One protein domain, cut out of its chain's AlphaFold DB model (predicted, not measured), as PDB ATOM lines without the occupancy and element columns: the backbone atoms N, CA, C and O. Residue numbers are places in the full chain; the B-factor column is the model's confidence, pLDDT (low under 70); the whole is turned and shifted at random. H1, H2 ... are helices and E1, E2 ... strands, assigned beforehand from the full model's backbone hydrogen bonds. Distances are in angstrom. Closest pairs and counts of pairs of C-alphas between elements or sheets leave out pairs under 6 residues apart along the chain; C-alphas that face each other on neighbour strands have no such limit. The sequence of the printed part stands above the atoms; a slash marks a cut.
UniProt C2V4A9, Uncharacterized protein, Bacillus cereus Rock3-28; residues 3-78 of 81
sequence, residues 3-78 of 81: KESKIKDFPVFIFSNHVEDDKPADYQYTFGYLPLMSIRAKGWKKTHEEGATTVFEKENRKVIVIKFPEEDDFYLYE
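AT A GLANCE: This is residues 3 to 78 of the 81 residues of an uncharacterized protein of Bacillus cereus Rock3-28 (UniProt C2V4A9). A strongly twisted sheet of five antiparallel strands, four of them folding back and forth as E3, E4, E5 and E6 and the fifth, E2, beside E6, makes the main body, with the short strand E1 and the single short helix H1 gathered together on one side of it. A long loop, residues 14 to 26, leads from E1 round to the E2 edge. The printed part has 76 residues, with one named helix and six named strands in the order E1, E2, H1, E3, E4, E5, E6; the sheet's order is E2, E6, E5, E4, E3. The class is mostly strand, although under half of the residues are in named elements. The whole is compact, with a radius of gyration of the C-alphas of 11.5 A, and rounded, spanning 30 by 26 by 22 A.

HOW THE PARTS SIT: E3, residues 45 to 50, E4, residues 53 to 58, E5, residues 61 to 66, and E6, residues 73 to 77, form a meander, each strand the antiparallel neighbour of the one before; each successive pair is a hairpin. Between E4 and E5 the directions differ by 161 degrees, and N 56 and O 63 are 2.8 A apart, within hydrogen-bond range. On the other side of E4, N 47 of the edge strand E3 is 2.9 A from O 55. E6 and E5 stand at 153 degrees, with N 66 and O 75 3.0 A apart. The other edge strand, E2, residues 27 to 30, is antiparallel to E6 at 161 degrees, with N 29 and O 74 2.9 A apart. From edge to edge the strands' lines turn by 79 degrees. H1, residues 36 to 41, is on the sheet but only grazes it, with its residues 36 to 40; every O i to N i+4 pair in it is within hydrogen-bond range. E1, residues 11 to 13, pairs with no named strand, but residues 3 to 4 pair antiparallel with its residues 11 to 12. The closest C-alphas of E1 and H1 are those of Pro 11 and Ile 39, 5.9 A apart. E1 and E2 are apart.

IN THESE COORDINATES: E4 is 16.9 A long from first to last C-alpha, E5 16.6 A, E3 15.1 A, E6 13.6 A, E2 10.1 A, H1 8.5 A and E1 6.9 A. E1 begins at C-alpha 11, (163.510, 210.985, 232.457). H1 begins at C-alpha 36, (167.465, 204.918, 227.282). E6 ends at C-alpha 77, (173.885, 218.929, 233.314).

THE WHOLE: The two C-alphas farthest apart, those of Asp 22 and Ala 41, are 32.4 A apart. The printed part has no cut. The link from E1 to E2, 13 residues, is long. The mean pLDDT of the printed part is 89.5; residues 21 to 26 are under 70.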
ATOM      1  N   LYS A   3     160.702 208.398 236.519       93.19
ATOM      2  CA  LYS A   3     160.202 209.650 237.091       93.19
ATOM      3  C   LYS A   3     160.863 210.836 236.399       93.19
ATOM      4  O   LYS A   3     161.836 210.666 235.659       93.19
ATOM      5  N   GLU A   4     160.310 212.023 236.608       90.75
ATOM      6  CA  GLU A   4     160.913 213.253 236.107       90.75
ATOM      7  C   GLU A   4     162.172 213.592 236.915       90.75
ATOM      8  O   GLU A   4     162.195 213.445 238.142       90.75
ATOM      9  N   SER A   5     163.236 213.988 236.216       92.25
ATOM     10  CA  SER A   5     164.443 214.518 236.847       92.25
ATOM     11  C   SER A   5     164.267 215.999 237.211       92.25
ATOM     12  O   SER A   5     163.226 216.601 236.968       92.25
ATOM     13  N   LYS A   6     165.292 216.618 237.791       92.00
ATOM     14  CA  LYS A   6     165.331 218.061 238.029       92.00
ATOM     15  C   LYS A   6     165.472 218.840 236.714       92.00
ATOM     16  O   LYS A   6     165.010 219.974 236.637       92.00
ATOM     17  N   ILE A   7     166.028 218.215 235.670       91.88
ATOM     18  CA  ILE A   7     165.948 218.718 234.298       91.88
ATOM     19  C   ILE A   7     164.561 218.379 233.752       91.88
ATOM     20  O   ILE A   7     164.207 217.209 233.562       91.88
ATOM     21  N   LYS A   8     163.778 219.423 233.472       92.12
ATOM     22  CA  LYS A   8     162.402 219.308 232.977       92.12
ATOM     23  C   LYS A   8     162.326 218.388 231.761       92.12
ATOM     24  O   LYS A   8     163.074 218.574 230.797       92.12
ATOM     25  N   ASP A   9     161.378 217.453 231.774       93.19
ATOM     26  CA  ASP A   9     161.126 216.483 230.697       93.19
ATOM     27  C   ASP A   9     162.284 215.503 230.382       93.19
ATOM     28  O   ASP A   9     162.179 214.690 229.459       93.19
ATOM     29  N   PHE A  10     163.371 215.508 231.160       94.75
ATOM     30  CA  PHE A  10     164.406 214.480 231.069       94.75
ATOM     31  C   PHE A  10     164.098 213.338 232.058       94.75
ATOM     32  O   PHE A  10     163.976 213.591 233.263       94.75
ATOM     33  N   PRO A  11     163.911 212.086 231.590       95.31
ATOM     34  CA  PRO A  11     163.510 210.985 232.457       95.31
ATOM     35  C   PRO A  11     164.705 210.322 233.157       95.31
ATOM     36  O   PRO A  11     165.716 210.015 232.530       95.31
ATOM     37  N   VAL A  12     164.526 209.986 234.434       95.12
ATOM     38  CA  VAL A  12     165.426 209.118 235.222       95.12
ATOM     39  C   VAL A  12     164.661 207.900 235.743       95.12
ATOM     40  O   VAL A  12     163.427 207.849 235.670       95.12
ATOM     41  N   PHE A  13     165.353 206.873 236.245       93.94
ATOM     42  CA  PHE A  13     164.660 205.737 236.858       93.94
ATOM     43  C   PHE A  13     163.929 206.164 238.132       93.94
ATOM     44  O   PHE A  13     164.362 207.056 238.858       93.94
ATOM     45  N   ILE A  14     162.814 205.493 238.435       92.44
ATOM     46  CA  ILE A  14     162.049 205.758 239.662       92.44
ATOM     47  C   ILE A  14     162.905 205.583 240.935       92.44
ATOM     48  O   ILE A  14     162.723 206.327 241.900       92.44
ATOM     49  N   PHE A  15     163.879 204.668 240.884       89.44
ATOM     50  CA  PHE A  15     164.827 204.362 241.959       89.44
ATOM     51  C   PHE A  15     165.981 205.365 242.090       89.44
ATOM     52  O   PHE A  15     166.647 205.366 243.119       89.44
ATOM     53  N   SER A  16     166.214 206.218 241.089       90.81
ATOM     54  CA  SER A  16     167.310 207.186 241.136       90.81
ATOM     55  C   SER A  16     166.990 208.310 242.112       90.81
ATOM     56  O   SER A  16     165.995 209.007 241.920       90.81
ATOM     57  N   ASN A  17     167.788 208.526 243.155       89.00
ATOM     58  CA  ASN A  17     167.545 209.603 244.120       89.00
ATOM     59  C   ASN A  17     168.459 210.786 243.848       89.00
ATOM     60  O   ASN A  17     169.650 210.604 243.629       89.00
ATOM     61  N   HIS A  18     167.884 211.987 243.867       88.38
ATOM     62  CA  HIS A  18     168.654 213.218 243.760       88.38
ATOM     63  C   HIS A  18     169.437 213.438 245.056       88.38
ATOM     64  O   HIS A  18     168.833 213.404 246.130       88.38
ATOM     65  N   VAL A  19     170.742 213.667 244.946       86.12
ATOM     66  CA  VAL A  19     171.600 214.029 246.079       86.12
ATOM     67  C   VAL A  19     171.597 215.553 246.201       86.12
ATOM     68  O   VAL A  19     171.869 216.250 245.230       86.12
ATOM     69  N   GLU A  20     171.212 216.084 247.363       78.06
ATOM     70  CA  GLU A  20     171.357 217.516 247.647       78.06
ATOM     71  C   GLU A  20     172.820 217.787 248.024       78.06
ATOM     72  O   GLU A  20     173.289 217.268 249.034       78.06
ATOM     73  N   ASP A  21     173.537 218.559 247.206       67.00
ATOM     74  CA  ASP A  21     174.910 219.008 247.474       67.00
ATOM     75  C   ASP A  21     175.005 220.533 247.277       67.00
ATOM     76  O   ASP A  21     174.255 221.125 246.495       67.00
ATOM     77  N   ASP A  22     175.943 221.170 247.978       65.12
ATOM     78  CA  ASP A  22     176.245 222.607 247.907       65.12
ATOM     79  C   ASP A  22     176.972 222.986 246.603       65.12
ATOM     80  O   ASP A  22     177.255 224.161 246.337       65.12
ATOM     81  N   LYS A  23     177.303 221.993 245.770       59.72
ATOM     82  CA  LYS A  23     177.982 222.184 244.490       59.72
ATOM     83  C   LYS A  23     176.972 222.395 243.351       59.72
ATOM     84  O   LYS A  23     176.141 221.533 243.092       59.72
ATOM     85  N   PRO A  24     177.071 223.512 242.606       52.66
ATOM     86  CA  PRO A  24     176.126 223.889 241.550       52.66
ATOM     87  C   PRO A  24     176.361 223.199 240.196       52.66
ATOM     88  O   PRO A  24     175.698 223.549 239.218       52.66
ATOM     89  N   ALA A  25     177.313 222.269 240.108       52.75
ATOM     90  CA  ALA A  25     177.519 221.478 238.907       52.75
ATOM     91  C   ALA A  25     176.650 220.224 239.016       52.75
ATOM     92  O   ALA A  25     177.018 219.274 239.692       52.75
ATOM     93  N   ASP A  26     175.522 220.259 238.315       65.88
ATOM     94  CA  ASP A  26     174.833 219.072 237.820       65.88
ATOM     95  C   ASP A  26     174.035 218.295 238.866       65.88
ATOM     96  O   ASP A  26     174.485 217.961 239.957       65.88
ATOM     97  N   TYR A  27     172.791 217.981 238.518       84.31
ATOM     98  CA  TYR A  27     171.931 217.191 239.382       84.31
ATOM     99  C   TYR A  27     172.499 215.775 239.481       84.31
ATOM    100  O   TYR A  27     172.410 215.002 238.524       84.31
ATOM    101  N   GLN A  28     173.081 215.442 240.628       90.81
ATOM    102  CA  GLN A  28     173.594 214.110 240.915       90.81
ATOM    103  C   GLN A  28     172.440 213.168 241.264       90.81
ATOM    104  O   GLN A  28     171.538 213.503 242.042       90.81
ATOM    105  N   TYR A  29     172.474 211.971 240.689       89.19
ATOM    106  CA  TYR A  29     171.489 210.925 240.906       89.19
ATOM    107  C   TYR A  29     172.152 209.612 241.285       89.19
ATOM    108  O   TYR A  29     172.987 209.098 240.550       89.19
ATOM    109  N   THR A  30     171.690 209.004 242.376       84.38
ATOM    110  CA  THR A  30     172.035 207.614 242.682       84.38
ATOM    111  C   THR A  30     171.403 206.673 241.656       84.38
ATOM    112  O   THR A  30     170.416 207.031 241.003       84.38
ATOM    113  N   PHE A  31     171.941 205.457 241.527       82.69
ATOM    114  CA  PHE A  31     171.501 204.452 240.554       82.69
ATOM    115  C   PHE A  31     171.875 204.834 239.110       82.69
ATOM    116  O   PHE A  31     171.028 205.256 238.322       82.69
ATOM    117  N   GLY A  32     173.154 204.625 238.774       79.38
ATOM    118  CA  GLY A  32     173.875 204.971 237.540       79.38
ATOM    119  C   GLY A  32     173.370 204.372 236.225       79.38
ATOM    120  O   GLY A  32     174.107 204.319 235.243       79.38
ATOM    121  N   TYR A  33     172.145 203.863 236.155       86.81
ATOM    122  CA  TYR A  33     171.559 203.401 234.899       86.81
ATOM    123  C   TYR A  33     170.724 204.519 234.268       86.81
ATOM    124  O   TYR A  33     169.995 205.225 234.956       86.81
ATOM    125  N   LEU A  34     170.757 204.638 232.937       91.19
ATOM    126  CA  LEU A  34     169.885 205.558 232.200       91.19
ATOM    127  C   LEU A  34     168.712 204.812 231.548       91.19
ATOM    128  O   LEU A  34     168.921 203.772 230.913       91.19
ATOM    129  N   PRO A  35     167.473 205.331 231.626       93.75
ATOM    130  CA  PRO A  35     166.320 204.716 230.978       93.75
ATOM    131  C   PRO A  35     166.282 205.060 229.477       93.75
ATOM    132  O   PRO A  35     165.393 205.776 229.017       93.75
ATOM    133  N   LEU A  36     167.239 204.543 228.692       94.06
ATOM    134  CA  LEU A  36     167.465 204.918 227.282       94.06
ATOM    135  C   LEU A  36     166.206 204.848 226.402       94.06
ATOM    136  O   LEU A  36     165.979 205.734 225.577       94.06
ATOM    137  N   MET A  37     165.361 203.826 226.589       93.44
ATOM    138  CA  MET A  37     164.094 203.715 225.853       93.44
ATOM    139  C   MET A  37     163.149 204.882 226.161       93.44
ATOM    140  O   MET A  37     162.549 205.445 225.249       93.44
ATOM    141  N   SER A  38     163.036 205.278 227.431       95.06
ATOM    142  CA  SER A  38     162.190 206.398 227.853       95.06
ATOM    143  C   SER A  38     162.767 207.746 227.427       95.06
ATOM    144  O   SER A  38     162.008 208.607 226.992       95.06
ATOM    145  N   ILE A  39     164.094 207.912 227.491       95.69
ATOM    146  CA  ILE A  39     164.804 209.099 226.987       95.69
ATOM    147  C   ILE A  39     164.477 209.297 225.499       95.69
ATOM    148  O   ILE A  39     163.991 210.358 225.101       95.69
ATOM    149  N   ARG A  40     164.617 208.238 224.687       95.06
ATOM    150  CA  ARG A  40     164.264 208.268 223.260       95.06
ATOM    151  C   ARG A  40     162.776 208.533 223.027       95.06
ATOM    152  O   ARG A  40     162.439 209.335 222.162       95.06
ATOM    153  N   ALA A  41     161.884 207.893 223.784       95.00
ATOM    154  CA  ALA A  41     160.437 208.098 223.661       95.00
ATOM    155  C   ALA A  41     160.011 209.544 223.978       95.00
ATOM    156  O   ALA A  41     159.029 210.034 223.430       95.00
ATOM    157  N   LYS A  42     160.776 210.246 224.823       94.88
ATOM    158  CA  LYS A  42     160.616 211.677 225.110       94.88
ATOM    159  C   LYS A  42     161.224 212.599 224.044       94.88
ATOM    160  O   LYS A  42     161.120 213.816 224.175       94.88
ATOM    161  N   GLY A  43     161.813 212.054 222.981       96.25
ATOM    162  CA  GLY A  43     162.353 212.813 221.849       96.25
ATOM    163  C   GLY A  43     163.817 213.231 221.991       96.25
ATOM    164  O   GLY A  43     164.331 213.908 221.104       96.25
ATOM    165  N   TRP A  44     164.498 212.818 223.062       97.44
ATOM    166  CA  TRP A  44     165.928 213.060 223.239       97.44
ATOM    167  C   TRP A  44     166.751 212.101 222.376       97.44
ATOM    168  O   TRP A  44     166.522 210.886 222.365       97.44
ATOM    169  N   LYS A  45     167.736 212.640 221.660       97.19
ATOM    170  CA  LYS A  45     168.639 211.885 220.786       97.19
ATOM    171  C   LYS A  45     170.034 211.875 221.385       97.19
ATOM    172  O   LYS A  45     170.558 212.932 221.700       97.19
ATOM    173  N   LYS A  46     170.643 210.695 221.505       96.38
ATOM    174  CA  LYS A  46     172.066 210.574 221.847       96.38
ATOM    175  C   LYS A  46     172.892 211.060 220.652       96.38
ATOM    176  O   LYS A  46     172.811 210.430 219.598       96.38
ATOM    177  N   THR A  47     173.620 212.164 220.796       96.81
ATOM    178  CA  THR A  47     174.396 212.792 219.706       96.81
ATOM    179  C   THR A  47     175.903 212.633 219.875       96.81
ATOM    180  O   THR A  47     176.609 212.593 218.872       96.81
ATOM    181  N   HIS A  48     176.384 212.468 221.110       95.19
ATOM    182  CA  HIS A  48     177.794 212.228 221.429       95.19
ATOM    183  C   HIS A  48     177.929 211.242 222.590       95.19
ATOM    184  O   HIS A  48     177.088 211.223 223.489       95.19
ATOM    185  N   GLU A  49     178.980 210.429 222.578       94.56
ATOM    186  CA  GLU A  49     179.359 209.540 223.679       94.56
ATOM    187  C   GLU A  49     180.879 209.364 223.660       94.56
ATOM    188  O   GLU A  49     181.437 208.884 222.675       94.56
ATOM    189  N   GLU A  50     181.544 209.780 224.734       94.44
ATOM    190  CA  GLU A  50     182.998 209.733 224.866       94.44
ATOM    191  C   GLU A  50     183.391 209.552 226.333       94.44
ATOM    192  O   GLU A  50     183.093 210.385 227.193       94.44
ATOM    193  N   GLY A  51     184.076 208.443 226.621       92.06
ATOM    194  CA  GLY A  51     184.474 208.091 227.982       92.06
ATOM    195  C   GLY A  51     183.272 208.043 228.929       92.06
ATOM    196  O   GLY A  51     182.302 207.333 228.678       92.06
ATOM    197  N   ALA A  52     183.343 208.815 230.014       91.88
ATOM    198  CA  ALA A  52     182.272 208.946 231.002       91.88
ATOM    199  C   ALA A  52     181.104 209.840 230.539       91.88
ATOM    200  O   ALA A  52     180.086 209.913 231.220       91.88
ATOM    201  N   THR A  53     181.235 210.543 229.411       94.00
ATOM    202  CA  THR A  53     180.297 211.593 228.997       94.00
ATOM    203  C   THR A  53     179.370 211.114 227.887       94.00
ATOM    204  O   THR A  53     179.811 210.589 226.869       94.00
ATOM    205  N   THR A  54     178.069 211.354 228.037       95.94
ATOM    206  CA  THR A  54     177.047 211.128 227.007       95.94
ATOM    207  C   THR A  54     176.215 212.389 226.815       95.94
ATOM    208  O   THR A  54     175.705 212.944 227.782       95.94
ATOM    209  N   VAL A  55     176.024 212.830 225.572       96.69
ATOM    210  CA  VAL A  55     175.223 214.017 225.248       96.69
ATOM    211  C   VAL A  55     173.902 213.605 224.613       96.69
ATOM    212  O   VAL A  55     173.866 212.843 223.641       96.69
ATOM    213  N   PHE A  56     172.814 214.149 225.152       97.44
ATOM    214  CA  PHE A  56     171.474 214.055 224.602       97.44
ATOM    215  C   PHE A  56     170.995 215.422 224.130       97.44
ATOM    216  O   PHE A  56     171.048 216.396 224.874       97.44
ATOM    217  N   GLU A  57     170.456 215.489 222.920       97.31
ATOM    218  CA  GLU A  57     169.885 216.713 222.362       97.31
ATOM    219  C   GLU A  57     168.404 216.532 222.045       97.31
ATOM    220  O   GLU A  57     167.957 215.470 221.593       97.31
ATOM    221  N   LYS A  58     167.635 217.588 222.294       96.25
ATOM    222  CA  LYS A  58     166.220 217.690 221.951       96.25
ATOM    223  C   LYS A  58     165.923 219.130 221.560       96.25
ATOM    224  O   LYS A  58     165.943 220.013 222.412       96.25
ATOM    225  N   GLU A  59     165.606 219.352 220.287       93.44
ATOM    226  CA  GLU A  59     165.383 220.699 219.738       93.44
ATOM    227  C   GLU A  59     166.604 221.597 220.019       93.44
ATOM    228  O   GLU A  59     167.703 221.236 219.608       93.44
ATOM    229  N   ASN A  60     166.439 222.706 220.746       92.75
ATOM    230  CA  ASN A  60     167.532 223.605 221.142       92.75
ATOM    231  C   ASN A  60     168.096 223.287 222.540       92.75
ATOM    232  O   ASN A  60     168.814 224.099 223.111       92.75
ATOM    233  N   ARG A  61     167.729 222.145 223.136       94.81
ATOM    234  CA  ARG A  61     168.176 221.735 224.471       94.81
ATOM    235  C   ARG A  61     169.253 220.668 224.380       94.81
ATOM    236  O   ARG A  61     169.179 219.764 223.542       94.81
ATOM    237  N   LYS A  62     170.194 220.730 225.316       95.56
ATOM    238  CA  LYS A  62     171.282 219.772 225.479       95.56
ATOM    239  C   LYS A  62     171.323 219.297 226.922       95.56
ATOM    240  O   LYS A  62     171.281 220.110 227.834       95.56
ATOM    241  N   VAL A  63     171.429 217.991 227.119       95.38
ATOM    242  CA  VAL A  63     171.680 217.380 228.423       95.38
ATOM    243  C   VAL A  63     172.955 216.568 228.330       95.38
ATOM    244  O   VAL A  63     173.074 215.685 227.481       95.38
ATOM    245  N   ILE A  64     173.908 216.877 229.197       95.38
ATOM    246  CA  ILE A  64     175.159 216.144 229.335       95.38
ATOM    247  C   ILE A  64     175.014 215.230 230.546       95.38
ATOM    248  O   ILE A  64     174.633 215.667 231.630       95.38
ATOM    249  N   VAL A  65     175.278 213.947 230.334       94.25
ATOM    250  CA  VAL A  65     175.297 212.930 231.378       94.25
ATOM    251  C   VAL A  65     176.732 212.503 231.600       94.25
ATOM    252  O   VAL A  65     177.380 212.061 230.653       94.25
ATOM    253  N   ILE A  66     177.211 212.607 232.834       93.06
ATOM    254  CA  ILE A  66     178.538 212.128 233.219       93.06
ATOM    255  C   ILE A  66     178.349 210.933 234.146       93.06
ATOM    256  O   ILE A  66     177.681 211.041 235.171       93.06
ATOM    257  N   LYS A  67     178.916 209.788 233.775       91.31
ATOM    258  CA  LYS A  67     178.908 208.565 234.571       91.31
ATOM    259  C   LYS A  67     180.321 208.008 234.657       91.31
ATOM    260  O   LYS A  67     180.829 207.446 233.682       91.31
ATOM    261  N   PHE A  68     180.944 208.140 235.822       87.75
ATOM    262  CA  PHE A  68     182.256 207.556 236.061       87.75
ATOM    263  C   PHE A  68     182.131 206.038 236.267       87.75
ATOM    264  O   PHE A  68     181.221 205.592 236.960       87.75
ATOM    265  N   PRO A  69     183.014 205.211 235.676       84.00
ATOM    266  CA  PRO A  69     182.956 203.755 235.842       84.00
ATOM    267  C   PRO A  69     183.083 203.272 237.293       84.00
ATOM    268  O   PRO A  69     182.653 202.164 237.598       84.00
ATOM    269  N   GLU A  70     183.701 204.082 238.154       86.19
ATOM    270  CA  GLU A  70     183.971 203.774 239.563       86.19
ATOM    271  C   GLU A  70     182.829 204.198 240.500       86.19
ATOM    272  O   GLU A  70     182.868 203.871 241.685       86.19
ATOM    273  N   GLU A  71     181.813 204.898 239.983       84.31
ATOM    274  CA  GLU A  71     180.712 205.451 240.772       84.31
ATOM    275  C   GLU A  71     179.366 204.807 240.392       84.31
ATOM    276  O   GLU A  71     179.073 204.515 239.228       84.31
ATOM    277  N   ASP A  72     178.520 204.582 241.400       85.88
ATOM    278  CA  ASP A  72     177.156 204.058 241.232       85.88
ATOM    279  C   ASP A  72     176.123 205.160 240.942       85.88
ATOM    280  O   ASP A  72     174.913 204.901 240.883       85.88
ATOM    281  N   ASP A  73     176.577 206.395 240.777       90.56
ATOM    282  CA  ASP A  73     175.774 207.565 240.472       90.56
ATOM    283  C   ASP A  73     176.061 208.089 239.058       90.56
ATOM    284  O   ASP A  73     176.761 207.485 238.240       90.56
ATOM    285  N   PHE A  74     175.375 209.169 238.715       91.88
ATOM    286  CA  PHE A  74     175.625 209.932 237.508       91.88
ATOM    287  C   PHE A  74     175.212 211.380 237.727       91.88
ATOM    288  O   PHE A  74     174.335 211.683 238.541       91.88
ATOM    289  N   TYR A  75     175.802 212.261 236.936       91.81
ATOM    290  CA  TYR A  75     175.555 213.694 236.969       91.81
ATOM    291  C   TYR A  75     174.768 214.101 235.731       91.81
ATOM    292  O   TYR A  75     175.029 213.615 234.626       91.81
ATOM    293  N   LEU A  76     173.788 214.981 235.922       93.00
ATOM    294  CA  LEU A  76     172.985 215.563 234.854       93.00
ATOM    295  C   LEU A  76     173.190 217.070 234.766       93.00
ATOM    296  O   LEU A  76     172.768 217.810 235.656       93.00
ATOM    297  N   TYR A  77     173.719 217.519 233.635       91.69
ATOM    298  CA  TYR A  77     173.885 218.929 233.314       91.69
ATOM    299  C   TYR A  77     172.975 219.347 232.165       91.69
ATOM    300  O   TYR A  77     172.943 218.686 231.129       91.69
ATOM    301  N   GLU A  78     172.292 220.479 232.301       92.06
ATOM    302  CA  GLU A  78     171.708 221.205 231.170       92.06
ATOM    303  C   GLU A  78     172.439 222.550 231.056       92.06
ATOM    304  O   GLU A  78     172.187 223.437 231.882       92.06
TER     305      GLU A  78